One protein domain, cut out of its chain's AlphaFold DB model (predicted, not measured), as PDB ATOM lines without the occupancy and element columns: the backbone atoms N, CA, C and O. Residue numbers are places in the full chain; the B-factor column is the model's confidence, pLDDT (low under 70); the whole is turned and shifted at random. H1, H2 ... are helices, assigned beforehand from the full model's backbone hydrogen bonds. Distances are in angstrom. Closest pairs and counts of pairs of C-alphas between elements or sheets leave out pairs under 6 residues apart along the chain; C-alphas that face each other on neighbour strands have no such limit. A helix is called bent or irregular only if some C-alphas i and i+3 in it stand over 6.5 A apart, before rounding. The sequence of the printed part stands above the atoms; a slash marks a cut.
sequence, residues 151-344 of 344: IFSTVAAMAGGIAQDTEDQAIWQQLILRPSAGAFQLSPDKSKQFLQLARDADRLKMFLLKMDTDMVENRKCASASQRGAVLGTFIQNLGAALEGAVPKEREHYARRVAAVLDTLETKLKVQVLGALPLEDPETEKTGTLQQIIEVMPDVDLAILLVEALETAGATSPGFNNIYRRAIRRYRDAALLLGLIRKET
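What this domain is: This is residues 151 to 344 of the 344 residues of an uncharacterized protein of Deltaproteobacteria bacterium (UniProt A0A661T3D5). One long helix, H5, runs through the middle of a pile of mostly crossed helices, with the hairpin of H1 and H2, and H3 and H4, on one side of it and H6, H7 and H8 on the other. Beyond H7 and H8 packs a second hairpin, H9 and H10, and H11 crosses H9 at the far end. The printed part has 194 residues with eleven named helices, H1 to H11 in order, and no named strand: all helix. It is compact, with a radius of gyration of the C-alphas of 16.4 A and spans of 52 by 40 by 29 A.

How they stand to each other: The hub is H5, residues 224 to 244, which touches seven other helices. H7, residues 266 to 274, touches residues 224 to 232 of H5 alone, at a steep tilt of 50 degrees, the same way; the closest C-alphas, of Gly 228 and Val 272, are 3.9 A apart. H6, residues 247 to 261, forms a hairpin with H5 at a shallow tilt of 21 degrees, closest at the C-alphas of Gly 239 and Arg 250, 6.6 A. H8, residues 288 to 295, touches H6, about perpendicular at 83 degrees, closest at the C-alphas of Ala 254 and Ile 292, 5.2 A. H4, residues 201 to 217, forms a hairpin with H5 at a shallow tilt of 33 degrees, only just short of steep; the closest C-alphas, of Asp 212 and Arg 227, are 6.5 A apart. H2, residues 166 to 177, touches H5 with residues 175 to 177 alone, closest at the C-alphas of Ile 176 and Phe 234, 4.9 A. H1, residues 151 to 162, forms a hairpin with H2, closest at the C-alphas of Ala 159 and Gln 169, 5.2 A. H3, residues 188 to 199, touches residues 238 to 242 of H5 alone, closest at the C-alphas of Leu 195 and Leu 242, 7.0 A. H10, residues 317 to 330, touches H7 with residues 317 to 322 alone, closest at the C-alphas of Gly 274 and Gly 318, 3.9 A. H9, residues 298 to 312, forms a hairpin with H10, closest at the C-alphas of Ala 308 and Phe 319, 5.1 A. H11, residues 333 to 343, touches H9, about perpendicular at 89 degrees, closest at the C-alphas of Ala 302 and Ile 340, 5.2 A. Every O i to N i+4 pair is within hydrogen-bond range in H1 to H4 and H6 to H11; in H5, 15 of 17 are.

Where its parts are: H5 is 31.9 A long, from C-alpha 224 at (-28.813, -24.415, 22.871); it is irregular, with C-alphas 241 and 244 7.1 A apart. H4 is 24.0 A long, H6 21.4 A and H9 21.2 A. H1 begins at C-alpha 151, (-18.936, -19.358, 22.307), and H11 ends at C-alpha 343, (-38.147, -47.387, 28.869).

The domain as a whole: The farthest C-alphas, of Asp 165 and Lys 342, are 51.9 A apart. The printed part has no cut; the link from H7 to H8, residues 275 to 287, is long. Mean pLDDT of the printed part is 75.2, with 63 residues under 70, among them 166 to 191.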
ATOM      1  N   ILE A 151     -19.315 -19.039  20.933       52.38
ATOM      2  CA  ILE A 151     -18.936 -19.358  22.307       52.38
ATOM      3  C   ILE A 151     -17.969 -18.297  22.804       52.38
ATOM      4  O   ILE A 151     -18.250 -17.684  23.813       52.38
ATOM      5  N   PHE A 152     -16.910 -17.937  22.075       53.84
ATOM      6  CA  PHE A 152     -15.986 -16.895  22.551       53.84
ATOM      7  C   PHE A 152     -16.643 -15.528  22.743       53.84
ATOM      8  O   PHE A 152     -16.348 -14.841  23.720       53.84
ATOM      9  N   SER A 153     -17.539 -15.118  21.839       54.41
ATOM     10  CA  SER A 153     -18.247 -13.845  22.007       54.41
ATOM     11  C   SER A 153     -19.289 -13.888  23.124       54.41
ATOM     12  O   SER A 153     -19.427 -12.908  23.852       54.41
ATOM     13  N   THR A 154     -19.956 -15.027  23.299       57.91
ATOM     14  CA  THR A 154     -20.881 -15.295  24.397       57.91
ATOM     15  C   THR A 154     -20.124 -15.309  25.718       57.91
ATOM     16  O   THR A 154     -20.494 -14.599  26.635       57.91
ATOM     17  N   VAL A 155     -18.990 -15.999  25.798       59.62
ATOM     18  CA  VAL A 155     -18.146 -16.094  26.990       59.62
ATOM     19  C   VAL A 155     -17.526 -14.752  27.358       59.62
ATOM     20  O   VAL A 155     -17.517 -14.398  28.531       59.62
ATOM     21  N   ALA A 156     -17.045 -13.974  26.387       60.53
ATOM     22  CA  ALA A 156     -16.510 -12.641  26.654       60.53
ATOM     23  C   ALA A 156     -17.593 -11.678  27.175       60.53
ATOM     24  O   ALA A 156     -17.335 -10.940  28.127       60.53
ATOM     25  N   ALA A 157     -18.797 -11.716  26.589       63.34
ATOM     26  CA  ALA A 157     -19.946 -10.944  27.059       63.34
ATOM     27  C   ALA A 157     -20.401 -11.396  28.458       63.34
ATOM     28  O   ALA A 157     -20.586 -10.565  29.342       63.34
ATOM     29  N   MET A 158     -20.488 -12.710  28.682       64.62
ATOM     30  CA  MET A 158     -20.872 -13.312  29.960       64.62
ATOM     31  C   MET A 158     -19.886 -12.979  31.074       64.62
ATOM     32  O   MET A 158     -20.283 -12.497  32.130       64.62
ATOM     33  N   ALA A 159     -18.591 -13.186  30.840       62.75
ATOM     34  CA  ALA A 159     -17.571 -12.879  31.833       62.75
ATOM     35  C   ALA A 159     -17.573 -11.388  32.195       62.75
ATOM     36  O   ALA A 159     -17.367 -11.052  33.354       62.75
ATOM     37  N   GLY A 160     -17.849 -10.502  31.229       61.78
ATOM     38  CA  GLY A 160     -18.002  -9.069  31.487       61.78
ATOM     39  C   GLY A 160     -19.255  -8.706  32.296       61.78
ATOM     40  O   GLY A 160     -19.208  -7.750  33.057       61.78
ATOM     41  N   GLY A 161     -20.357  -9.453  32.157       63.09
ATOM     42  CA  GLY A 161     -21.592  -9.229  32.923       63.09
ATOM     43  C   GLY A 161     -21.580  -9.823  34.338       63.09
ATOM     44  O   GLY A 161     -22.289  -9.340  35.220       63.09
ATOM     45  N   ILE A 162     -20.779 -10.868  34.562       64.88
ATOM     46  CA  ILE A 162     -20.649 -11.544  35.862       64.88
ATOM     47  C   ILE A 162     -19.566 -10.891  36.734       64.88
ATOM     48  O   ILE A 162     -19.719 -10.823  37.955       64.88
ATOM     49  N   ALA A 163     -18.468 -10.431  36.133       63.72
ATOM     50  CA  ALA A 163     -17.336  -9.876  36.860       63.72
ATOM     51  C   ALA A 163     -17.584  -8.438  37.336       63.72
ATOM     52  O   ALA A 163     -18.133  -7.617  36.605       63.72
ATOM     53  N   GLN A 164     -17.131  -8.120  38.551       63.69
ATOM     54  CA  GLN A 164     -17.171  -6.751  39.085       63.69
ATOM     55  C   GLN A 164     -15.903  -5.953  38.747       63.69
ATOM     56  O   GLN A 164     -15.935  -4.724  38.734       63.69
ATOM     57  N   ASP A 165     -14.806  -6.645  38.434       70.81
ATOM     58  CA  ASP A 165     -13.535  -6.071  38.006       70.81
ATOM     59  C   ASP A 165     -12.866  -6.930  36.912       70.81
ATOM     60  O   ASP A 165     -13.349  -7.993  36.512       70.81
ATOM     61  N   THR A 166     -11.744  -6.448  36.380       60.81
ATOM     62  CA  THR A 166     -11.001  -7.114  35.299       60.81
ATOM     63  C   THR A 166     -10.302  -8.407  35.724       60.81
ATOM     64  O   THR A 166     -10.053  -9.262  34.875       60.81
ATOM     65  N   GLU A 167      -9.960  -8.556  37.004       59.97
ATOM     66  CA  GLU A 167      -9.296  -9.763  37.515       59.97
ATOM     67  C   GLU A 167     -10.311 -10.907  37.612       59.97
ATOM     68  O   GLU A 167     -10.078 -12.004  37.098       59.97
ATOM     69  N   ASP A 168     -11.497 -10.604  38.136       60.81
ATOM     70  CA  ASP A 168     -12.645 -11.497  38.144       60.81
ATOM     71  C   ASP A 168     -13.019 -11.920  36.730       60.81
ATOM     72  O   ASP A 168     -13.252 -13.103  36.481       60.81
ATOM     73  N   GLN A 169     -13.009 -10.994  35.770       63.06
ATOM     74  CA  GLN A 169     -13.321 -11.312  34.379       63.06
ATOM     75  C   GLN A 169     -12.379 -12.378  33.809       63.06
ATOM     76  O   GLN A 169     -12.841 -13.299  33.133       63.06
ATOM     77  N   ALA A 170     -11.078 -12.294  34.098       63.69
ATOM     78  CA  ALA A 170     -10.102 -13.283  33.649       63.69
ATOM     79  C   ALA A 170     -10.338 -14.654  34.303       63.69
ATOM     80  O   ALA A 170     -10.291 -15.681  33.624       63.69
ATOM     81  N   ILE A 171     -10.663 -14.676  35.598       61.50
ATOM     82  CA  ILE A 171     -10.992 -15.900  36.340       61.50
ATOM     83  C   ILE A 171     -12.242 -16.576  35.757       61.50
ATOM     84  O   ILE A 171     -12.235 -17.782  35.492       61.50
ATOM     85  N   TRP A 172     -13.303 -15.809  35.496       67.50
ATOM     86  CA  TRP A 172     -14.532 -16.321  34.885       67.50
ATOM     87  C   TRP A 172     -14.293 -16.824  33.462       67.50
ATOM     88  O   TRP A 172     -14.758 -17.904  33.107       67.50
ATOM     89  N   GLN A 173     -13.506 -16.104  32.661       68.25
ATOM     90  CA  GLN A 173     -13.096 -16.577  31.337       68.25
ATOM     91  C   GLN A 173     -12.338 -17.899  31.426       68.25
ATOM     92  O   GLN A 173     -12.597 -18.798  30.635       68.25
ATOM     93  N   GLN A 174     -11.434 -18.060  32.393       64.81
ATOM     94  CA  GLN A 174     -10.710 -19.314  32.558       64.81
ATOM     95  C   GLN A 174     -11.633 -20.471  32.973       64.81
ATOM     96  O   GLN A 174     -11.505 -21.553  32.404       64.81
ATOM     97  N   LEU A 175     -12.585 -20.248  33.888       65.75
ATOM     98  CA  LEU A 175     -13.575 -21.262  34.283       65.75
ATOM     99  C   LEU A 175     -14.510 -21.669  33.143       65.75
ATOM    100  O   LEU A 175     -15.073 -22.757  33.187       65.75
ATOM    101  N   ILE A 176     -14.683 -20.826  32.127       68.12
ATOM    102  CA  ILE A 176     -15.559 -21.125  30.993       68.12
ATOM    103  C   ILE A 176     -14.774 -21.639  29.771       68.12
ATOM    104  O   ILE A 176     -15.328 -22.379  28.966       68.12
ATOM    105  N   LEU A 177     -13.495 -21.276  29.615       62.94
ATOM    106  CA  LEU A 177     -12.699 -21.586  28.417       62.94
ATOM    107  C   LEU A 177     -11.673 -22.709  28.597       62.94
ATOM    108  O   LEU A 177     -11.244 -23.283  27.596       62.94
ATOM    109  N   ARG A 178     -11.216 -23.023  29.817       60.56
ATOM    110  CA  ARG A 178     -10.207 -24.081  29.990       60.56
ATOM    111  C   ARG A 178     -10.854 -25.469  29.969       60.56
ATOM    112  O   ARG A 178     -11.830 -25.683  30.661       60.56
ATOM    113  N   PRO A 179     -10.308 -26.457  29.252       48.34
ATOM    114  CA  PRO A 179     -10.545 -27.854  29.582       48.34
ATOM    115  C   PRO A 179      -9.729 -28.238  30.830       48.34
ATOM    116  O   PRO A 179      -8.607 -27.767  31.016       48.34
ATOM    117  N   SER A 180     -10.304 -29.110  31.654       47.56
ATOM    118  CA  SER A 180      -9.922 -29.608  32.996       47.56
ATOM    119  C   SER A 180      -8.473 -30.072  33.248       47.56
ATOM    120  O   SER A 180      -8.149 -30.469  34.363       47.56
ATOM    121  N   ALA A 181      -7.575 -30.014  32.266       40.00
ATOM    122  CA  ALA A 181      -6.243 -30.614  32.342       40.00
ATOM    123  C   ALA A 181      -5.150 -29.719  32.978       40.00
ATOM    124  O   ALA A 181      -4.002 -30.144  33.068       40.00
ATOM    125  N   GLY A 182      -5.455 -28.491  33.417       42.59
ATOM    126  CA  GLY A 182      -4.463 -27.572  34.000       42.59
ATOM    127  C   GLY A 182      -4.841 -27.077  35.394       42.59
ATOM    128  O   GLY A 182      -5.963 -26.614  35.596       42.59
ATOM    129  N   ALA A 183      -3.894 -27.114  36.338       43.34
ATOM    130  CA  ALA A 183      -4.086 -26.603  37.695       43.34
ATOM    131  C   ALA A 183      -4.554 -25.134  37.683       43.34
ATOM    132  O   ALA A 183      -3.949 -24.259  37.051       43.34
ATOM    133  N   PHE A 184      -5.664 -24.876  38.373       55.38
ATOM    134  CA  PHE A 184      -6.282 -23.562  38.497       55.38
ATOM    135  C   PHE A 184      -5.628 -22.802  39.657       55.38
ATOM    136  O   PHE A 184      -5.806 -23.167  40.817       55.38
ATOM    137  N   GLN A 185      -4.831 -21.771  39.360       52.59
ATOM    138  CA  GLN A 185      -4.230 -20.915  40.387       52.59
ATOM    139  C   GLN A 185      -5.164 -19.740  40.681       52.59
ATOM    140  O   GLN A 185      -5.077 -18.684  40.065       52.59
ATOM    141  N   LEU A 186      -6.084 -19.953  41.620       60.16
ATOM    142  CA  LEU A 186      -6.907 -18.897  42.205       60.16
ATOM    143  C   LEU A 186      -6.214 -18.272  43.413       60.16
ATOM    144  O   LEU A 186      -5.488 -18.946  44.145       60.16
ATOM    145  N   SER A 187      -6.530 -17.007  43.687       63.62
ATOM    146  CA  SER A 187      -6.248 -16.425  44.996       63.62
ATOM    147  C   SER A 187      -7.071 -17.136  46.092       63.62
ATOM    148  O   SER A 187      -8.200 -17.573  45.835       63.62
ATOM    149  N   PRO A 188      -6.558 -17.243  47.334       66.38
ATOM    150  CA  PRO A 188      -7.222 -17.984  48.413       66.38
ATOM    151  C   PRO A 188      -8.647 -17.503  48.722       66.38
ATOM    152  O   PRO A 188      -9.516 -18.304  49.075       66.38
ATOM    153  N   ASP A 189      -8.903 -16.203  48.575       69.06
ATOM    154  CA  ASP A 189     -10.210 -15.605  48.849       69.06
ATOM    155  C   ASP A 189     -11.229 -15.919  47.749       69.06
ATOM    156  O   ASP A 189     -12.376 -16.263  48.049       69.06
ATOM    157  N   LYS A 190     -10.809 -15.913  46.479       67.88
ATOM    158  CA  LYS A 190     -11.666 -16.313  45.355       67.88
ATOM    159  C   LYS A 190     -11.935 -17.817  45.385       67.88
ATOM    160  O   LYS A 190     -13.082 -18.223  45.208       67.88
ATOM    161  N   SER A 191     -10.949 -18.646  45.746       68.38
ATOM    162  CA  SER A 191     -11.166 -20.080  46.006       68.38
ATOM    163  C   SER A 191     -12.267 -20.329  47.035       68.38
ATOM    164  O   SER A 191     -13.118 -21.187  46.809       68.38
ATOM    165  N   LYS A 192     -12.313 -19.568  48.137       72.38
ATOM    166  CA  LYS A 192     -13.391 -19.689  49.135       72.38
ATOM    167  C   LYS A 192     -14.760 -19.319  48.563       72.38
ATOM    168  O   LYS A 192     -15.732 -20.007  48.867       72.38
ATOM    169  N   GLN A 193     -14.847 -18.277  47.737       74.00
ATOM    170  CA  GLN A 193     -16.104 -17.878  47.093       74.00
ATOM    171  C   GLN A 193     -16.613 -18.950  46.118       74.00
ATOM    172  O   GLN A 193     -17.786 -19.320  46.179       74.00
ATOM    173  N   PHE A 194     -15.738 -19.524  45.285       74.06
ATOM    174  CA  PHE A 194     -16.104 -20.627  44.387       74.06
ATOM    175  C   PHE A 194     -16.486 -21.897  45.143       74.06
ATOM    176  O   PHE A 194     -17.463 -22.552  44.790       74.06
ATOM    177  N   LEU A 195     -15.771 -22.208  46.226       74.88
ATOM    178  CA  LEU A 195     -16.128 -23.301  47.127       74.88
ATOM    179  C   LEU A 195     -17.511 -23.088  47.747       74.88
ATOM    180  O   LEU A 195     -18.272 -24.041  47.850       74.88
ATOM    181  N   GLN A 196     -17.859 -21.861  48.143       80.69
ATOM    182  CA  GLN A 196     -19.196 -21.543  48.650       80.69
ATOM    183  C   GLN A 196     -20.272 -21.682  47.570       80.69
ATOM    184  O   GLN A 196     -21.318 -22.261  47.844       80.69
ATOM    185  N   LEU A 197     -20.007 -21.219  46.345       82.81
ATOM    186  CA  LEU A 197     -20.931 -21.376  45.217       82.81
ATOM    187  C   LEU A 197     -21.166 -22.855  44.883       82.81
ATOM    188  O   LEU A 197     -22.302 -23.277  44.725       82.81
ATOM    189  N   ALA A 198     -20.105 -23.661  44.838       82.88
ATOM    190  CA  ALA A 198     -20.213 -25.105  44.663       82.88
ATOM    191  C   ALA A 198     -20.861 -25.804  45.871       82.88
ATOM    192  O   ALA A 198     -21.331 -26.942  45.766       82.88
ATOM    193  N   ARG A 199     -20.862 -25.152  47.042       84.31
ATOM    194  CA  ARG A 199     -21.453 -25.683  48.270       84.31
ATOM    195  C   ARG A 199     -22.966 -25.516  48.358       84.31
ATOM    196  O   ARG A 199     -23.642 -26.401  48.880       84.31
ATOM    197  N   ASP A 200     -23.478 -24.444  47.778       86.50
ATOM    198  CA  ASP A 200     -24.863 -24.008  47.884       86.50
ATOM    199  C   ASP A 200     -25.632 -24.305  46.585       86.50
ATOM    200  O   ASP A 200     -25.390 -23.696  45.542       86.50
ATOM    201  N   ALA A 201     -26.550 -25.276  46.643       86.19
ATOM    202  CA  ALA A 201     -27.310 -25.728  45.478       86.19
ATOM    203  C   ALA A 201     -28.246 -24.641  44.926       86.19
ATOM    204  O   ALA A 201     -28.377 -24.520  43.708       86.19
ATOM    205  N   ASP A 202     -28.846 -23.826  45.795       87.31
ATOM    206  CA  ASP A 202     -29.761 -22.763  45.382       87.31
ATOM    207  C   ASP A 202     -28.992 -21.619  44.724       87.31
ATOM    208  O   ASP A 202     -29.378 -21.141  43.656       87.31
ATOM    209  N   ARG A 203     -27.848 -21.223  45.298       86.44
ATOM    210  CA  ARG A 203     -26.969 -20.236  44.656       86.44
ATOM    211  C   ARG A 203     -26.444 -20.736  43.323       86.44
ATOM    212  O   ARG A 203     -26.451 -19.970  42.364       86.44
ATOM    213  N   LEU A 204     -26.024 -21.999  43.242       88.38
ATOM    214  CA  LEU A 204     -25.564 -22.591  41.989       88.38
ATOM    215  C   LEU A 204     -26.680 -22.618  40.941       88.38
ATOM    216  O   LEU A 204     -26.442 -22.238  39.798       88.38
ATOM    217  N   LYS A 205     -27.904 -22.997  41.326       89.81
ATOM    218  CA  LYS A 205     -29.081 -22.961  40.451       89.81
ATOM    219  C   LYS A 205     -29.358 -21.565  39.924       89.81
ATOM    220  O   LYS A 205     -29.426 -21.375  38.714       89.81
ATOM    221  N   MET A 206     -29.492 -20.593  40.824       86.81
ATOM    222  CA  MET A 206     -29.750 -19.202  40.453       86.81
ATOM    223  C   MET A 206     -28.651 -18.663  39.540       86.81
ATOM    224  O   MET A 206     -28.935 -17.928  38.598       86.81
ATOM    225  N   PHE A 207     -27.406 -19.064  39.785       85.19
ATOM    226  CA  PHE A 207     -26.274 -18.671  38.966       85.19
ATOM    227  C   PHE A 207     -26.321 -19.284  37.563       85.19
ATOM    228  O   PHE A 207     -26.195 -18.553  36.585       85.19
ATOM    229  N   LEU A 208     -26.550 -20.596  37.438       87.75
ATOM    230  CA  LEU A 208     -26.637 -21.268  36.136       87.75
ATOM    231  C   LEU A 208     -27.835 -20.777  35.314       87.75
ATOM    232  O   LEU A 208     -27.694 -20.573  34.111       87.75
ATOM    233  N   LEU A 209     -28.981 -20.529  35.955       86.88
ATOM    234  CA  LEU A 209     -30.148 -19.939  35.294       86.88
ATOM    235  C   LEU A 209     -29.858 -18.522  34.811       86.88
ATOM    236  O   LEU A 209     -30.143 -18.208  33.663       86.88
ATOM    237  N   LYS A 210     -29.230 -17.688  35.649       83.88
ATOM    238  CA  LYS A 210     -28.814 -16.346  35.235       83.88
ATOM    239  C   LYS A 210     -27.859 -16.408  34.041       83.88
ATOM    240  O   LYS A 210     -28.042 -15.664  33.088       83.88
ATOM    241  N   MET A 211     -26.878 -17.315  34.068       80.12
ATOM    242  CA  MET A 211     -25.979 -17.523  32.933       80.12
ATOM    243  C   MET A 211     -26.745 -17.895  31.663       80.12
ATOM    244  O   MET A 211     -26.450 -17.355  30.603       80.12
ATOM    245  N   ASP A 212     -27.712 -18.806  31.757       84.69
ATOM    246  CA  ASP A 212     -28.538 -19.198  30.617       84.69
ATOM    247  C   ASP A 212     -29.359 -18.020  30.072       84.69
ATOM    248  O   ASP A 212     -29.293 -17.733  28.877       84.69
ATOM    249  N   THR A 213     -30.050 -17.284  30.946       83.12
ATOM    250  CA  THR A 213     -30.841 -16.098  30.585       83.12
ATOM    251  C   THR A 213     -29.983 -15.026  29.923       83.12
ATOM    252  O   THR A 213     -30.313 -14.577  28.828       83.12
ATOM    253  N   ASP A 214     -28.838 -14.677  30.510       75.88
ATOM    254  CA  ASP A 214     -27.924 -13.682  29.946       75.88
ATOM    255  C   ASP A 214     -27.426 -14.114  28.547       75.88
ATOM    256  O   ASP A 214     -27.253 -13.285  27.652       75.88
ATOM    257  N   MET A 215     -27.212 -15.414  28.308       77.25
ATOM    258  CA  MET A 215     -26.821 -15.932  26.989       77.25
ATOM    259  C   MET A 215     -27.953 -15.875  25.952       77.25
ATOM    260  O   MET A 215     -27.676 -15.700  24.759       77.25
ATOM    261  N   VAL A 216     -29.206 -16.011  26.388       78.81
ATOM    262  CA  VAL A 216     -30.401 -15.868  25.542       78.81
ATOM    263  C   VAL A 216     -30.666 -14.396  25.211       78.81
ATOM    264  O   VAL A 216     -30.927 -14.065  24.056       78.81
ATOM    265  N   GLU A 217     -30.555 -13.503  26.196       72.12
ATOM    266  CA  GLU A 217     -30.902 -12.080  26.073       72.12
ATOM    267  C   GLU A 217     -29.797 -11.223  25.430       72.12
ATOM    268  O   GLU A 217     -30.059 -10.135  24.909       72.12
ATOM    269  N   ASN A 218     -28.548 -11.696  25.417       65.94
ATOM    270  CA  ASN A 218     -27.441 -10.982  24.782       65.94
ATOM    271  C   ASN A 218     -27.627 -10.827  23.259       65.94
ATOM    272  O   ASN A 218     -28.157 -11.704  22.580       65.94
ATOM    273  N   ARG A 219     -27.083  -9.735  22.684       49.34
ATOM    274  CA  ARG A 219     -27.258  -9.273  21.276       49.34
ATOM    275  C   ARG A 219     -27.002 -10.303  20.157       49.34
ATOM    276  O   ARG A 219     -27.249  -9.990  18.996       49.34
ATOM    277  N   LYS A 220     -26.462 -11.483  20.467       55.28
ATOM    278  CA  LYS A 220     -26.180 -12.561  19.508       55.28
ATOM    279  C   LYS A 220     -27.003 -13.839  19.714       55.28
ATOM    280  O   LYS A 220     -26.820 -14.727  18.894       55.28
ATOM    281  N   CYS A 221     -27.865 -13.914  20.739       64.31
ATOM    282  CA  CYS A 221     -28.722 -15.054  21.105       64.31
ATOM    283  C   CYS A 221     -28.031 -16.423  20.943       64.31
ATOM    284  O   CYS A 221     -28.019 -17.018  19.862       64.31
ATOM    285  N   ALA A 222     -27.417 -16.923  22.016       70.12
ATOM    286  CA  ALA A 222     -26.669 -18.174  21.957       70.12
ATOM    287  C   ALA A 222     -27.587 -19.385  21.692       70.12
ATOM    288  O   ALA A 222     -28.633 -19.559  22.323       70.12
ATOM    289  N   SER A 223     -27.164 -20.272  20.791       79.44
ATOM    290  CA  SER A 223     -27.873 -21.524  20.511       79.44
ATOM    291  C   SER A 223     -27.859 -22.465  21.723       79.44
ATOM    292  O   SER A 223     -27.004 -22.359  22.600       79.44
ATOM    293  N   ALA A 224     -28.777 -23.435  21.778       81.00
ATOM    294  CA  ALA A 224     -28.813 -24.415  22.871       81.00
ATOM    295  C   ALA A 224     -27.487 -25.186  23.033       81.00
ATOM    296  O   ALA A 224     -27.058 -25.434  24.155       81.00
ATOM    297  N   SER A 225     -26.814 -25.511  21.923       75.81
ATOM    298  CA  SER A 225     -25.499 -26.169  21.936       75.81
ATOM    299  C   SER A 225     -24.422 -25.278  22.565       75.81
ATOM    300  O   SER A 225     -23.665 -25.721  23.424       75.81
ATOM    301  N   GLN A 226     -24.416 -23.986  22.231       72.88
ATOM    302  CA  GLN A 226     -23.471 -23.011  22.786       72.88
ATOM    303  C   GLN A 226     -23.702 -22.782  24.277       72.88
ATOM    304  O   GLN A 226     -22.750 -22.764  25.057       72.88
ATOM    305  N   ARG A 227     -24.972 -22.649  24.676       83.19
ATOM    306  CA  ARG A 227     -25.369 -22.526  26.082       83.19
ATOM    307  C   ARG A 227     -24.941 -23.765  26.865       83.19
ATOM    308  O   ARG A 227     -24.280 -23.640  27.895       83.19
ATOM    309  N   GLY A 228     -25.211 -24.954  26.328       84.75
ATOM    310  CA  GLY A 228     -24.770 -26.219  26.910       84.75
ATOM    311  C   GLY A 228     -23.252 -26.326  27.045       84.75
ATOM    312  O   GLY A 228     -22.763 -26.697  28.109       84.75
ATOM    313  N   ALA A 229     -22.498 -25.926  26.019       77.62
ATOM    314  CA  ALA A 229     -21.038 -25.923  26.045       77.62
ATOM    315  C   ALA A 229     -20.466 -25.022  27.149       77.62
ATOM    316  O   ALA A 229     -19.574 -25.442  27.891       77.62
ATOM    317  N   VAL A 230     -21.007 -23.809  27.298       78.12
ATOM    318  CA  VAL A 230     -20.599 -22.850  28.335       78.12
ATOM    319  C   VAL A 230     -20.905 -23.382  29.734       78.12
ATOM    320  O   VAL A 230     -20.012 -23.443  30.579       78.12
ATOM    321  N   LEU A 231     -22.148 -23.805  29.974       86.62
ATOM    322  CA  LEU A 231     -22.586 -24.304  31.280       86.62
ATOM    323  C   LEU A 231     -21.864 -25.606  31.657       86.62
ATOM    324  O   LEU A 231     -21.407 -25.754  32.789       86.62
ATOM    325  N   GLY A 232     -21.706 -26.533  30.708       86.69
ATOM    326  CA  GLY A 232     -21.010 -27.802  30.916       86.69
ATOM    327  C   GLY A 232     -19.528 -27.615  31.233       86.69
ATOM    328  O   GLY A 232     -19.010 -28.257  32.148       86.69
ATOM    329  N   THR A 233     -18.859 -26.685  30.542       80.25
ATOM    330  CA  THR A 233     -17.454 -26.347  30.822       80.25
ATOM    331  C   THR A 233     -17.298 -25.690  32.184       80.25
ATOM    332  O   THR A 233     -16.427 -26.088  32.957       80.25
ATOM    333  N   PHE A 234     -18.194 -24.764  32.528       83.06
ATOM    334  CA  PHE A 234     -18.215 -24.142  33.846       83.06
ATOM    335  C   PHE A 234     -18.379 -25.170  34.974       83.06
ATOM    336  O   PHE A 234     -17.594 -25.172  35.918       83.06
ATOM    337  N   ILE A 235     -19.351 -26.081  34.859       88.31
ATOM    338  CA  ILE A 235     -19.599 -27.149  35.841       88.31
ATOM    339  C   ILE A 235     -18.368 -28.047  36.003       88.31
ATOM    340  O   ILE A 235     -17.937 -28.322  37.124       88.31
ATOM    341  N   GLN A 236     -17.793 -28.503  34.887       84.19
ATOM    342  CA  GLN A 236     -16.627 -29.382  34.901       84.19
ATOM    343  C   GLN A 236     -15.424 -28.698  35.566       84.19
ATOM    344  O   GLN A 236     -14.756 -29.302  36.405       84.19
ATOM    345  N   ASN A 237     -15.166 -27.433  35.233       77.50
ATOM    346  CA  ASN A 237     -14.042 -26.679  35.780       77.50
ATOM    347  C   ASN A 237     -14.242 -26.277  37.232       77.50
ATOM    348  O   ASN A 237     -13.287 -26.315  38.004       77.50
ATOM    349  N   LEU A 238     -15.467 -25.925  37.626       80.69
ATOM    350  CA  LEU A 238     -15.779 -25.669  39.024       80.69
ATOM    351  C   LEU A 238     -15.559 -26.943  39.844       80.69
ATOM    352  O   LEU A 238     -14.906 -26.885  40.879       80.69
ATOM    353  N   GLY A 239     -15.987 -28.102  39.338       79.75
ATOM    354  CA  GLY A 239     -15.690 -29.402  39.938       79.75
ATOM    355  C   GLY A 239     -14.196 -29.728  40.009       79.75
ATOM    356  O   GLY A 239     -13.734 -30.256  41.019       79.75
ATOM    357  N   ALA A 240     -13.416 -29.352  38.992       75.38
ATOM    358  CA  ALA A 240     -11.959 -29.471  39.019       75.38
ATOM    359  C   ALA A 240     -11.300 -28.477  40.003       75.38
ATOM    360  O   ALA A 240     -10.314 -28.794  40.660       75.38
ATOM    361  N   ALA A 241     -11.859 -27.286  40.209       71.00
ATOM    362  CA  ALA A 241     -11.383 -26.374  41.251       71.00
ATOM    363  C   ALA A 241     -11.605 -26.949  42.665       71.00
ATOM    364  O   ALA A 241     -10.859 -26.629  43.592       71.00
ATOM    365  N   LEU A 242     -12.573 -27.860  42.827       70.75
ATOM    366  CA  LEU A 242     -12.758 -28.656  44.046       70.75
ATOM    367  C   LEU A 242     -11.746 -29.804  44.169       70.75
ATOM    368  O   LEU A 242     -11.818 -30.558  45.139       70.75
ATOM    369  N   GLU A 243     -10.798 -29.981  43.237       60.44
ATOM    370  CA  GLU A 243      -9.864 -31.108  43.279       60.44
ATOM    371  C   GLU A 243      -8.964 -31.117  44.524       60.44
ATOM    372  O   GLU A 243      -8.550 -32.196  44.944       60.44
ATOM    373  N   GLY A 244      -8.725 -29.952  45.138       56.22
ATOM    374  CA  GLY A 244      -8.044 -29.818  46.431       56.22
ATOM    375  C   GLY A 244      -8.904 -30.168  47.658       56.22
ATOM    376  O   GLY A 244      -8.402 -30.113  48.780       56.22
ATOM    377  N   ALA A 245     -10.184 -30.513  47.476       53.31
ATOM    378  CA  ALA A 245     -11.110 -30.930  48.528       53.31
ATOM    379  C   ALA A 245     -11.284 -32.467  48.570       53.31
ATOM    380  O   ALA A 245     -11.063 -33.174  47.588       53.31
ATOM    381  N   VAL A 246     -11.685 -32.989  49.735       59.50
ATOM    382  CA  VAL A 246     -11.870 -34.429  50.023       59.50
ATOM    383  C   VAL A 246     -12.769 -35.103  48.964       59.50
ATOM    384  O   VAL A 246     -13.791 -34.516  48.618       59.50
ATOM    385  N   PRO A 247     -12.498 -36.342  48.498       66.69
ATOM    386  CA  PRO A 247     -13.279 -37.025  47.450       66.69
ATOM    387  C   PRO A 247     -14.809 -36.999  47.625       66.69
ATOM    388  O   PRO A 247     -15.543 -36.863  46.647       66.69
ATOM    389  N   LYS A 248     -15.297 -37.038  48.873       72.75
ATOM    390  CA  LYS A 248     -16.727 -36.914  49.212       72.75
ATOM    391  C   LYS A 248     -17.354 -35.594  48.743       72.75
ATOM    392  O   LYS A 248     -18.512 -35.574  48.346       72.75
ATOM    393  N   GLU A 249     -16.607 -34.492  48.756       75.94
ATOM    394  CA  GLU A 249     -17.096 -33.181  48.299       75.94
ATOM    395  C   GLU A 249     -17.406 -33.173  46.803       75.94
ATOM    396  O   GLU A 249     -18.388 -32.555  46.392       75.94
ATOM    397  N   ARG A 250     -16.626 -33.906  45.997       75.38
ATOM    398  CA  ARG A 250     -16.862 -34.015  44.552       75.38
ATOM    399  C   ARG A 250     -18.137 -34.783  44.248       75.38
ATOM    400  O   ARG A 250     -18.955 -34.314  43.465       75.38
ATOM    401  N   GLU A 251     -18.349 -35.906  44.926       79.62
ATOM    402  CA  GLU A 251     -19.578 -36.686  44.781       79.62
ATOM    403  C   GLU A 251     -20.805 -35.875  45.223       79.62
ATOM    404  O   GLU A 251     -21.810 -35.808  44.514       79.62
ATOM    405  N   HIS A 252     -20.712 -35.179  46.363       85.25
ATOM    406  CA  HIS A 252     -21.773 -34.275  46.796       85.25
ATOM    407  C   HIS A 252     -22.013 -33.156  45.784       85.25
ATOM    408  O   HIS A 252     -23.164 -32.784  45.560       85.25
ATOM    409  N   TYR A 253     -20.958 -32.586  45.197       87.75
ATOM    410  CA  TYR A 253     -21.082 -31.550  44.174       87.75
ATOM    411  C   TYR A 253     -21.779 -32.088  42.922       87.75
ATOM    412  O   TYR A 253     -22.752 -31.485  42.482       87.75
ATOM    413  N   ALA A 254     -21.379 -33.257  42.417       88.56
ATOM    414  CA  ALA A 254     -22.014 -33.899  41.267       88.56
ATOM    415  C   ALA A 254     -23.516 -34.133  41.500       88.56
ATOM    416  O   ALA A 254     -24.328 -33.766  40.655       88.56
ATOM    417  N   ARG A 255     -23.912 -34.645  42.674       88.19
ATOM    418  CA  ARG A 255     -25.335 -34.817  43.027       88.19
ATOM    419  C   ARG A 255     -26.098 -33.492  43.087       88.19
ATOM    420  O   ARG A 255     -27.238 -33.422  42.642       88.19
ATOM    421  N   ARG A 256     -25.477 -32.435  43.619       89.75
ATOM    422  CA  ARG A 256     -26.081 -31.094  43.660       89.75
ATOM    423  C   ARG A 256     -26.261 -30.527  42.261       89.75
ATOM    424  O   ARG A 256     -27.341 -30.052  41.946       89.75
ATOM    425  N   VAL A 257     -25.243 -30.633  41.411       90.94
ATOM    426  CA  VAL A 257     -25.348 -30.226  40.007       90.94
ATOM    427  C   VAL A 257     -26.441 -31.021  39.299       90.94
ATOM    428  O   VAL A 257     -27.239 -30.412  38.601       90.94
ATOM    429  N   ALA A 258     -26.527 -32.339  39.503       89.62
ATOM    430  CA  ALA A 258     -27.582 -33.164  38.911       89.62
ATOM    431  C   ALA A 258     -28.981 -32.626  39.259       89.62
ATOM    432  O   ALA A 258     -29.756 -32.336  38.353       89.62
ATOM    433  N   ALA A 259     -29.240 -32.361  40.545       89.12
ATOM    434  CA  ALA A 259     -30.507 -31.787  41.003       89.12
ATOM    435  C   ALA A 259     -30.792 -30.394  40.412       89.12
ATOM    436  O   ALA A 259     -31.939 -30.045  40.148       89.12
ATOM    437  N   VAL A 260     -29.755 -29.581  40.185       89.81
ATOM    438  CA  VAL A 260     -29.906 -28.285  39.508       89.81
ATOM    439  C   VAL A 260     -30.241 -28.471  38.026       89.81
ATOM    440  O   VAL A 260     -31.128 -27.791  37.513       89.81
ATOM    441  N   LEU A 261     -29.573 -29.402  37.341       89.94
ATOM    442  CA  LEU A 261     -29.822 -29.700  35.929       89.94
ATOM    443  C   LEU A 261     -31.221 -30.274  35.686       89.94
ATOM    444  O   LEU A 261     -31.769 -30.044  34.613       89.94
ATOM    445  N   ASP A 262     -31.823 -30.951  36.666       88.25
ATOM    446  CA  ASP A 262     -33.219 -31.416  36.596       88.25
ATOM    447  C   ASP A 262     -34.237 -30.269  36.520       88.25
ATOM    448  O   ASP A 262     -35.385 -30.477  36.139       88.25
ATOM    449  N   THR A 263     -33.822 -29.044  36.849       87.56
ATOM    450  CA  THR A 263     -34.669 -27.850  36.722       87.56
ATOM    451  C   THR A 263     -34.559 -27.169  35.356       87.56
ATOM    452  O   THR A 263     -35.297 -26.221  35.095       87.56
ATOM    453  N   LEU A 264     -33.647 -27.633  34.496       87.12
ATOM    454  CA  LEU A 264     -33.464 -27.132  33.136       87.12
ATOM    455  C   LEU A 264     -34.283 -27.956  32.137       87.12
ATOM    456  O   LEU A 264     -34.574 -29.129  32.361       87.12
ATOM    457  N   GLU A 265     -34.595 -27.360  30.986       89.06
ATOM    458  CA  GLU A 265     -35.205 -28.088  29.871       89.06
ATOM    459  C   GLU A 265     -34.329 -29.275  29.436       89.06
ATOM    460  O   GLU A 265     -33.107 -29.142  29.303       89.06
ATOM    461  N   THR A 266     -34.951 -30.418  29.125       87.75
ATOM    462  CA  THR A 266     -34.253 -31.654  28.722       87.75
ATOM    463  C   THR A 266     -33.281 -31.418  27.567       87.75
ATOM    464  O   THR A 266     -32.148 -31.901  27.599       87.75
ATOM    465  N   LYS A 267     -33.666 -30.590  26.587       87.75
ATOM    466  CA  LYS A 267     -32.806 -30.215  25.455       87.75
ATOM    467  C   LYS A 267     -31.526 -29.524  25.901       87.75
ATOM    468  O   LYS A 267     -30.451 -29.873  25.423       87.75
ATOM    469  N   LEU A 268     -31.613 -28.569  26.826       88.69
ATOM    470  CA  LEU A 268     -30.431 -27.892  27.356       88.69
ATOM    471  C   LEU A 268     -29.598 -28.848  28.215       88.69
ATOM    472  O   LEU A 268     -28.377 -28.874  28.078       88.69
ATOM    473  N   LYS A 269     -30.242 -29.695  29.025       91.69
ATOM    474  CA  LYS A 269     -29.576 -30.729  29.833       91.69
ATOM    475  C   LYS A 269     -28.738 -31.682  28.970       91.69
ATOM    476  O   LYS A 269     -27.587 -31.953  29.317       91.69
ATOM    477  N   VAL A 270     -29.256 -32.111  27.814       90.06
ATOM    478  CA  VAL A 270     -28.499 -32.881  26.808       90.06
ATOM    479  C   VAL A 270     -27.258 -32.112  26.347       90.06
ATOM    480  O   VAL A 270     -26.159 -32.665  26.338       90.06
ATOM    481  N   GLN A 271     -27.399 -30.830  26.000       87.81
ATOM    482  CA  GLN A 271     -26.262 -30.033  25.528       87.81
ATOM    483  C   GLN A 271     -25.210 -29.818  26.626       87.81
ATOM    484  O   GLN A 271     -24.019 -29.865  26.335       87.81
ATOM    485  N   VAL A 272     -25.616 -29.649  27.890       90.06
ATOM    486  CA  VAL A 272     -24.700 -29.509  29.037       90.06
ATOM    487  C   VAL A 272     -23.909 -30.792  29.289       90.06
ATOM    488  O   VAL A 272     -22.682 -30.764  29.381       90.06
ATOM    489  N   LEU A 273     -24.593 -31.934  29.389       90.44
ATOM    490  CA  LEU A 273     -23.955 -33.221  29.700       90.44
ATOM    491  C   LEU A 273     -23.156 -33.782  28.513       90.44
ATOM    492  O   LEU A 273     -22.191 -34.528  28.701       90.44
ATOM    493  N   GLY A 274     -23.540 -33.401  27.293       86.44
ATOM    494  CA  GLY A 274     -22.868 -33.751  26.047       86.44
ATOM    495  C   GLY A 274     -21.778 -32.770  25.602       86.44
ATOM    496  O   GLY A 274     -21.065 -33.072  24.646       86.44
ATOM    497  N   ALA A 275     -21.612 -31.631  26.283       80.94
ATOM    498  CA  ALA A 275     -20.729 -30.535  25.878       80.94
ATOM    499  C   ALA A 275     -19.263 -30.944  25.686       80.94
ATOM    500  O   ALA A 275     -18.614 -30.556  24.717       80.94
ATOM    501  N   LEU A 276     -18.731 -31.713  26.637       75.19
ATOM    502  CA  LEU A 276     -17.316 -32.063  26.676       75.19
ATOM    503  C   LEU A 276     -17.113 -33.539  26.321       75.19
ATOM    504  O   LEU A 276     -17.879 -34.385  26.796       75.19
ATOM    505  N   PRO A 277     -16.067 -33.893  25.554       71.94
ATOM    506  CA  PRO A 277     -15.663 -35.286  25.403       71.94
ATOM    507  C   PRO A 277     -15.183 -35.856  26.745       71.94
ATOM    508  O   PRO A 277     -14.827 -35.109  27.658       71.94
ATOM    509  N   LEU A 278     -15.175 -37.184  26.878       69.25
ATOM    510  CA  LEU A 278     -14.543 -37.822  28.034       69.25
ATOM    511  C   LEU A 278     -13.041 -37.520  28.064       69.25
ATOM    512  O   LEU A 278     -12.380 -37.493  27.024       69.25
ATOM    513  N   GLU A 279     -12.522 -37.318  29.271       63.94
ATOM    514  CA  GLU A 279     -11.086 -37.344  29.544       63.94
ATOM    515  C   GLU A 279     -10.541 -38.763  29.309       63.94
ATOM    516  O   GLU A 279     -11.289 -39.744  29.406       63.94
ATOM    517  N   ASP A 280      -9.265 -38.846  28.923       56.00
ATOM    518  CA  ASP A 280      -8.583 -40.051  28.432       56.00
ATOM    519  C   ASP A 280      -8.879 -41.267  29.340       56.00
ATOM    520  O   ASP A 280      -8.747 -41.139  30.561       56.00
ATOM    521  N   PRO A 281      -9.290 -42.442  28.821       50.62
ATOM    522  CA  PRO A 281      -9.604 -43.625  29.633       50.62
ATOM    523  C   PRO A 281      -8.482 -44.082  30.579       50.62
ATOM    524  O   PRO A 281      -8.769 -44.800  31.533       50.62
ATOM    525  N   GLU A 282      -7.235 -43.667  30.340       43.28
ATOM    526  CA  GLU A 282      -6.088 -43.949  31.214       43.28
ATOM    527  C   GLU A 282      -6.023 -43.043  32.459       43.28
ATOM    528  O   GLU A 282      -5.292 -43.339  33.402       43.28
ATOM    529  N   THR A 283      -6.802 -41.957  32.507       53.38
ATOM    530  CA  THR A 283      -6.906 -41.123  33.709       53.38
ATOM    531  C   THR A 283      -7.907 -41.721  34.701       53.38
ATOM    532  O   THR A 283      -9.110 -41.807  34.446       53.38
ATOM    533  N   GLU A 284      -7.415 -42.108  35.885       47.88
ATOM    534  CA  GLU A 284      -8.246 -42.572  37.014       47.88
ATOM    535  C   GLU A 284      -9.212 -41.489  37.529       47.88
ATOM    536  O   GLU A 284     -10.168 -41.784  38.247       47.88
ATOM    537  N   LYS A 285      -8.994 -40.224  37.155       59.09
ATOM    538  CA  LYS A 285      -9.841 -39.102  37.552       59.09
ATOM    539  C   LYS A 285     -11.143 -39.102  36.749       59.09
ATOM    540  O   LYS A 285     -11.165 -38.833  35.551       59.09
ATOM    541  N   THR A 286     -12.257 -39.373  37.423       69.69
ATOM    542  CA  THR A 286     -13.590 -39.152  36.857       69.69
ATOM    543  C   THR A 286     -13.957 -37.673  36.938       69.69
ATOM    544  O   THR A 286     -14.047 -37.089  38.017       69.69
ATOM    545  N   GLY A 287     -14.183 -37.062  35.776       78.25
ATOM    546  CA  GLY A 287     -14.698 -35.701  35.675       78.25
ATOM    547  C   GLY A 287     -16.104 -35.546  36.269       78.25
ATOM    548  O   GLY A 287     -16.877 -36.503  36.302       78.25
ATOM    549  N   THR A 288     -16.483 -34.334  36.678       86.00
ATOM    550  CA  THR A 288     -17.804 -34.065  37.276       86.00
ATOM    551  C   THR A 288     -18.961 -34.462  36.363       86.00
ATOM    552  O   THR A 288     -19.910 -35.083  36.831       86.00
ATOM    553  N   LEU A 289     -18.883 -34.184  35.057       88.44
ATOM    554  CA  LEU A 289     -19.937 -34.594  34.118       88.44
ATOM    555  C   LEU A 289     -20.088 -36.123  34.038       88.44
ATOM    556  O   LEU A 289     -21.194 -36.619  33.853       88.44
ATOM    557  N   GLN A 290     -18.994 -36.879  34.196       88.62
ATOM    558  CA  GLN A 290     -19.050 -38.343  34.282       88.62
ATOM    559  C   GLN A 290     -19.707 -38.788  35.597       88.62
ATOM    560  O   GLN A 290     -20.592 -39.637  35.571       88.62
ATOM    561  N   GLN A 291     -19.332 -38.174  36.723       88.31
ATOM    562  CA  GLN A 291     -19.907 -38.483  38.038       88.31
ATOM    563  C   GLN A 291     -21.417 -38.216  38.089       88.31
ATOM    564  O   GLN A 291     -22.152 -38.981  38.704       88.31
ATOM    565  N   ILE A 292     -21.897 -37.170  37.406       90.94
ATOM    566  CA  ILE A 292     -23.335 -36.894  37.271       90.94
ATOM    567  C   ILE A 292     -24.048 -38.055  36.560       90.94
ATOM    568  O   ILE A 292     -25.076 -38.516  37.044       90.94
ATOM    569  N   ILE A 293     -23.497 -38.561  35.451       90.19
ATOM    570  CA  ILE A 293     -24.075 -39.702  34.716       90.19
ATOM    571  C   ILE A 293     -24.033 -40.992  35.548       90.19
ATOM    572  O   ILE A 293     -24.948 -41.810  35.457       90.19
ATOM    573  N   GLU A 294     -23.001 -41.181  36.373       88.56
ATOM    574  CA  GLU A 294     -22.858 -42.350  37.254       88.56
ATOM    575  C   GLU A 294     -23.935 -42.422  38.340       88.56
ATOM    576  O   GLU A 294     -24.385 -43.520  38.661       88.56
ATOM    577  N   VAL A 295     -24.376 -41.277  38.869       86.25
ATOM    578  CA  VAL A 295     -25.399 -41.209  39.932       86.25
ATOM    579  C   VAL A 295     -26.821 -40.968  39.414       86.25
ATOM    580  O   VAL A 295     -27.760 -40.936  40.206       86.25
ATOM    581  N   MET A 296     -26.988 -40.771  38.106       88.56
ATOM    582  CA  MET A 296     -28.281 -40.487  37.479       88.56
ATOM    583  C   MET A 296     -29.203 -41.718  37.490       88.56
ATOM    584  O   MET A 296     -28.723 -42.826  37.262       88.56
ATOM    585  N   PRO A 297     -30.522 -41.580  37.681       88.94
ATOM    586  CA  PRO A 297     -31.446 -42.692  37.482       88.94
ATOM    587  C   PRO A 297     -31.388 -43.256  36.055       88.94
ATOM    588  O   PRO A 297     -31.192 -42.530  35.082       88.94
ATOM    589  N   ASP A 298     -31.568 -44.567  35.931       86.88
ATOM    590  CA  ASP A 298     -31.468 -45.281  34.654       86.88
ATOM    591  C   ASP A 298     -32.473 -44.763  33.617       86.88
ATOM    592  O   ASP A 298     -32.110 -44.516  32.465       86.88
ATOM    593  N   VAL A 299     -33.711 -44.534  34.058       86.94
ATOM    594  CA  VAL A 299     -34.807 -43.995  33.241       86.94
ATOM    595  C   VAL A 299     -34.440 -42.622  32.674       86.94
ATOM    596  O   VAL A 299     -34.565 -42.391  31.473       86.94
ATOM    597  N   ASP A 300     -33.893 -41.731  33.504       87.56
ATOM    598  CA  ASP A 300     -33.504 -40.382  33.080       87.56
ATOM    599  C   ASP A 300     -32.370 -40.415  32.051       87.56
ATOM    600  O   ASP A 300     -32.354 -39.634  31.097       87.56
ATOM    601  N   LEU A 301     -31.423 -41.343  32.217       89.25
ATOM    602  CA  LEU A 301     -30.334 -41.532  31.266       89.25
ATOM    603  C   LEU A 301     -30.838 -42.074  29.921       89.25
ATOM    604  O   LEU A 301     -30.349 -41.643  28.875       89.25
ATOM    605  N   ALA A 302     -31.821 -42.980  29.933       86.56
ATOM    606  CA  ALA A 302     -32.466 -43.472  28.718       86.56
ATOM    607  C   ALA A 302     -33.178 -42.338  27.971       86.56
ATOM    608  O   ALA A 302     -32.917 -42.135  26.785       86.56
ATOM    609  N   ILE A 303     -33.989 -41.547  28.683       88.44
ATOM    610  CA  ILE A 303     -34.705 -40.391  28.127       88.44
ATOM    611  C   ILE A 303     -33.722 -39.394  27.503       88.44
ATOM    612  O   ILE A 303     -33.931 -38.946  26.379       88.44
ATOM    613  N   LEU A 304     -32.610 -39.081  28.179       90.06
ATOM    614  CA  LEU A 304     -31.594 -38.170  27.643       90.06
ATOM    615  C   LEU A 304     -30.928 -38.693  26.367       90.06
ATOM    616  O   LEU A 304     -30.639 -37.905  25.467       90.06
ATOM    617  N   LEU A 305     -30.652 -39.996  26.288       88.75
ATOM    618  CA  LEU A 305     -30.053 -40.607  25.100       88.75
ATOM    619  C   LEU A 305     -31.016 -40.592  23.912       88.75
ATOM    620  O   LEU A 305     -30.578 -40.310  22.795       88.75
ATOM    621  N   VAL A 306     -32.302 -40.853  24.152       88.00
ATOM    622  CA  VAL A 306     -33.356 -40.780  23.131       88.00
ATOM    623  C   VAL A 306     -33.540 -39.339  22.662       88.00
ATOM    624  O   VAL A 306     -33.410 -39.082  21.470       88.00
ATOM    625  N   GLU A 307     -33.700 -38.381  23.578       89.06
ATOM    626  CA  GLU A 307     -33.842 -36.956  23.240       89.06
ATOM    627  C   GLU A 307     -32.635 -36.444  22.434       89.06
ATOM    628  O   GLU A 307     -32.789 -35.720  21.446       89.06
ATOM    629  N   ALA A 308     -31.415 -36.831  22.825       86.62
ATOM    630  CA  ALA A 308     -30.196 -36.460  22.111       86.62
ATOM    631  C   ALA A 308     -30.155 -37.043  20.690       86.62
ATOM    632  O   ALA A 308     -29.723 -36.364  19.752       86.62
ATOM    633  N   LEU A 309     -30.612 -38.288  20.535       84.50
ATOM    634  CA  LEU A 309     -30.688 -38.974  19.252       84.50
ATOM    635  C   LEU A 309     -31.748 -38.347  18.339       84.50
ATOM    636  O   LEU A 309     -31.460 -38.099  17.172       84.50
ATOM    637  N   GLU A 310     -32.936 -38.053  18.862       85.44
ATOM    638  CA  GLU A 310     -34.042 -37.455  18.108       85.44
ATOM    639  C   GLU A 310     -33.748 -36.011  17.696       85.44
ATOM    640  O   GLU A 310     -34.030 -35.609  16.569       85.44
ATOM    641  N   THR A 311     -33.137 -35.229  18.589       79.44
ATOM    642  CA  THR A 311     -32.919 -33.796  18.353       79.44
ATOM    643  C   THR A 311     -31.746 -33.526  17.411       79.44
ATOM    644  O   THR A 311     -31.806 -32.593  16.610       79.44
ATOM    645  N   ALA A 312     -30.653 -34.287  17.525       77.12
ATOM    646  CA  ALA A 312     -29.397 -33.979  16.832       77.12
ATOM    647  C   ALA A 312     -28.790 -35.163  16.057       77.12
ATOM    648  O   ALA A 312     -27.835 -34.971  15.304       77.12
ATOM    649  N   GLY A 313     -29.329 -36.375  16.206       76.25
ATOM    650  CA  GLY A 313     -28.846 -37.570  15.519       76.25
ATOM    651  C   GLY A 313     -27.635 -38.239  16.180       76.25
ATOM    652  O   GLY A 313     -26.940 -37.671  17.029       76.25
ATOM    653  N   ALA A 314     -27.355 -39.472  15.741       73.81
ATOM    654  CA  ALA A 314     -26.309 -40.338  16.298       73.81
ATOM    655  C   ALA A 314     -24.881 -39.823  16.051       73.81
ATOM    656  O   ALA A 314     -23.944 -40.192  16.756       73.81
ATOM    657  N   THR A 315     -24.694 -38.972  15.045       71.00
ATOM    658  CA  THR A 315     -23.399 -38.352  14.733       71.00
ATOM    659  C   THR A 315     -23.145 -37.092  15.555       71.00
ATOM    660  O   THR A 315     -22.028 -36.578  15.540       71.00
ATOM    661  N   SER A 316     -24.133 -36.604  16.314       74.31
ATOM    662  CA  SER A 316     -23.961 -35.387  17.099       74.31
ATOM    663  C   SER A 316     -22.936 -35.577  18.227       74.31
ATOM    664  O   SER A 316     -22.895 -36.636  18.870       74.31
ATOM    665  N   PRO A 317     -22.115 -34.552  18.522       69.75
ATOM    666  CA  PRO A 317     -21.211 -34.585  19.667       69.75
ATOM    667  C   PRO A 317     -21.954 -34.805  20.989       69.75
ATOM    668  O   PRO A 317     -21.490 -35.576  21.825       69.75
ATOM    669  N   GLY A 318     -23.135 -34.194  21.149       78.81
ATOM    670  CA  GLY A 318     -23.961 -34.322  22.349       78.81
ATOM    671  C   GLY A 318     -24.369 -35.769  22.633       78.81
ATOM    672  O   GLY A 318     -24.082 -36.283  23.715       78.81
ATOM    673  N   PHE A 319     -24.945 -36.456  21.638       84.00
ATOM    674  CA  PHE A 319     -25.299 -37.871  21.758       84.00
ATOM    675  C   PHE A 319     -24.066 -38.737  22.018       84.00
ATOM    676  O   PHE A 319     -24.037 -39.499  22.982       84.00
ATOM    677  N   ASN A 320     -23.014 -38.592  21.202       82.06
ATOM    678  CA  ASN A 320     -21.819 -39.430  21.312       82.06
ATOM    679  C   ASN A 320     -21.134 -39.300  22.674       82.06
ATOM    680  O   ASN A 320     -20.668 -40.291  23.239       82.06
ATOM    681  N   ASN A 321     -21.080 -38.089  23.221       86.12
ATOM    682  CA  ASN A 321     -20.456 -37.837  24.506       86.12
ATOM    683  C   ASN A 321     -21.286 -38.407  25.666       86.12
ATOM    684  O   ASN A 321     -20.706 -39.027  26.557       86.12
ATOM    685  N   ILE A 322     -22.618 -38.269  25.658       89.31
ATOM    686  CA  ILE A 322     -23.488 -38.895  26.675       89.31
ATOM    687  C   ILE A 322     -23.432 -40.421  26.555       89.31
ATOM    688  O   ILE A 322     -23.238 -41.108  27.557       89.31
ATOM    689  N   TYR A 323     -23.513 -40.955  25.335       85.62
ATOM    690  CA  TYR A 323     -23.442 -42.390  25.066       85.62
ATOM    691  C   TYR A 323     -22.145 -43.001  25.594       85.62
ATOM    692  O   TYR A 323     -22.176 -43.988  26.326       85.62
ATOM    693  N   ARG A 324     -20.989 -42.390  25.315       85.56
ATOM    694  CA  ARG A 324     -19.710 -42.891  25.840       85.56
ATOM    695  C   ARG A 324     -19.652 -42.856  27.374       85.56
ATOM    696  O   ARG A 324     -19.087 -43.772  27.969       85.56
ATOM    697  N   ARG A 325     -20.249 -41.846  28.023       88.56
ATOM    698  CA  ARG A 325     -20.345 -41.776  29.496       88.56
ATOM    699  C   ARG A 325     -21.242 -42.884  30.051       88.56
ATOM    700  O   ARG A 325     -20.880 -43.531  31.034       88.56
ATOM    701  N   ALA A 326     -22.363 -43.151  29.382       87.50
ATOM    702  CA  ALA A 326     -23.269 -44.247  29.711       87.50
ATOM    703  C   ALA A 326     -22.578 -45.612  29.562       87.50
ATOM    704  O   ALA A 326     -22.623 -46.429  30.476       87.50
ATOM    705  N   ILE A 327     -21.845 -45.838  28.468       85.25
ATOM    706  CA  ILE A 327     -21.048 -47.058  28.279       85.25
ATOM    707  C   ILE A 327     -19.999 -47.213  29.382       85.25
ATOM    708  O   ILE A 327     -19.825 -48.313  29.896       85.25
ATOM    709  N   ARG A 328     -19.336 -46.131  29.812       84.25
ATOM    710  CA  ARG A 328     -18.387 -46.187  30.938       84.25
ATOM    711  C   ARG A 328     -19.065 -46.604  32.250       84.25
ATOM    712  O   ARG A 328     -18.464 -47.351  33.019       84.25
ATOM    713  N   ARG A 329     -20.310 -46.171  32.481       86.44
ATOM    714  CA  ARG A 329     -21.114 -46.566  33.647       86.44
ATOM    715  C   ARG A 329     -21.500 -48.047  33.613       86.44
ATOM    716  O   ARG A 329     -21.261 -48.752  34.587       86.44
ATOM    717  N   TYR A 330     -22.082 -48.520  32.512       81.50
ATOM    718  CA  TYR A 330     -22.595 -49.895  32.423       81.50
ATOM    719  C   TYR A 330     -21.530 -50.929  32.058       81.50
ATOM    720  O   TYR A 330     -21.752 -52.120  32.252       81.50
ATOM    721  N   ARG A 331     -20.381 -50.491  31.527       76.69
ATOM    722  CA  ARG A 331     -19.267 -51.319  31.025       76.69
ATOM    723  C   ARG A 331     -19.637 -52.287  29.891       76.69
ATOM    724  O   ARG A 331     -18.757 -52.973  29.382       76.69
ATOM    725  N   ASP A 332     -20.900 -52.305  29.474       73.38
ATOM    726  CA  ASP A 332     -21.450 -53.150  28.419       73.38
ATOM    727  C   ASP A 332     -22.556 -52.399  27.656       73.38
ATOM    728  O   ASP A 332     -23.500 -51.860  28.242       73.38
ATOM    729  N   ALA A 333     -22.443 -52.382  26.327       70.06
ATOM    730  CA  ALA A 333     -23.435 -51.788  25.438       70.06
ATOM    731  C   ALA A 333     -24.751 -52.579  25.404       70.06
ATOM    732  O   ALA A 333     -25.805 -51.984  25.194       70.06
ATOM    733  N   ALA A 334     -24.721 -53.896  25.633       70.62
ATOM    734  CA  ALA A 334     -25.917 -54.732  25.637       70.62
ATOM    735  C   ALA A 334     -26.846 -54.401  26.816       70.62
ATOM    736  O   ALA A 334     -28.063 -54.344  26.638       70.62
ATOM    737  N   LEU A 335     -26.276 -54.110  27.991       72.31
ATOM    738  CA  LEU A 335     -27.033 -53.672  29.167       72.31
ATOM    739  C   LEU A 335     -27.689 -52.308  28.935       72.31
ATOM    740  O   LEU A 335     -28.875 -52.143  29.212       72.31
ATOM    741  N   LEU A 336     -26.951 -51.360  28.351       74.00
ATOM    742  CA  LEU A 336     -27.484 -50.042  28.002       74.00
ATOM    743  C   LEU A 336     -28.611 -50.137  26.958       74.00
ATOM    744  O   LEU A 336     -29.644 -49.490  27.102       74.00
ATOM    745  N   LEU A 337     -28.445 -50.966  25.924       70.50
ATOM    746  CA  LEU A 337     -29.475 -51.187  24.903       70.50
ATOM    747  C   LEU A 337     -30.723 -51.872  25.468       70.50
ATOM    748  O   LEU A 337     -31.836 -51.525  25.076       70.50
ATOM    749  N   GLY A 338     -30.553 -52.836  26.377       68.12
ATOM    750  CA  GLY A 338     -31.668 -53.472  27.079       68.12
ATOM    751  C   GLY A 338     -32.457 -52.478  27.930       68.12
ATOM    752  O   GLY A 338     -33.679 -52.565  27.995       68.12
ATOM    753  N   LEU A 339     -31.762 -51.507  28.519       72.69
ATOM    754  CA  LEU A 339     -32.354 -50.451  29.328       72.69
ATOM    755  C   LEU A 339     -33.152 -49.453  28.483       72.69
ATOM    756  O   LEU A 339     -34.309 -49.193  28.789       72.69
ATOM    757  N   ILE A 340     -32.577 -48.968  27.379       71.81
ATOM    758  CA  ILE A 340     -33.269 -48.049  26.461       71.81
ATOM    759  C   ILE A 340     -34.559 -48.693  25.937       71.81
ATOM    760  O   ILE A 340     -35.613 -48.084  26.029       71.81
ATOM    761  N   ARG A 341     -34.503 -49.956  25.490       71.50
ATOM    762  CA  ARG A 341     -35.673 -50.698  24.970       71.50
ATOM    763  C   ARG A 341     -36.779 -50.962  25.989       71.50
ATOM    764  O   ARG A 341     -37.871 -51.344  25.590       71.50
ATOM    765  N   LYS A 342     -36.474 -50.896  27.283       69.75
ATOM    766  CA  LYS A 342     -37.452 -51.129  28.349       69.75
ATOM    767  C   LYS A 342     -38.233 -49.858  28.687       69.75
ATOM    768  O   LYS A 342     -39.370 -49.961  29.131       69.75
ATOM    769  N   GLU A 343     -37.611 -48.699  28.489       61.31
ATOM    770  CA  GLU A 343     -38.147 -47.387  28.869       61.31
ATOM    771  C   GLU A 343     -38.728 -46.598  27.674       61.31
ATOM    772  O   GLU A 343     -39.379 -45.576  27.884       61.31
ATOM    773  N   THR A 344     -38.518 -47.071  26.435       53.50
ATOM    774  CA  THR A 344     -39.144 -46.583  25.185       53.50
ATOM    775  C   THR A 344     -40.196 -47.549  24.665       53.50
ATOM    776  O   THR A 344     -41.300 -47.098  24.298       53.50
TER     777      THR A 344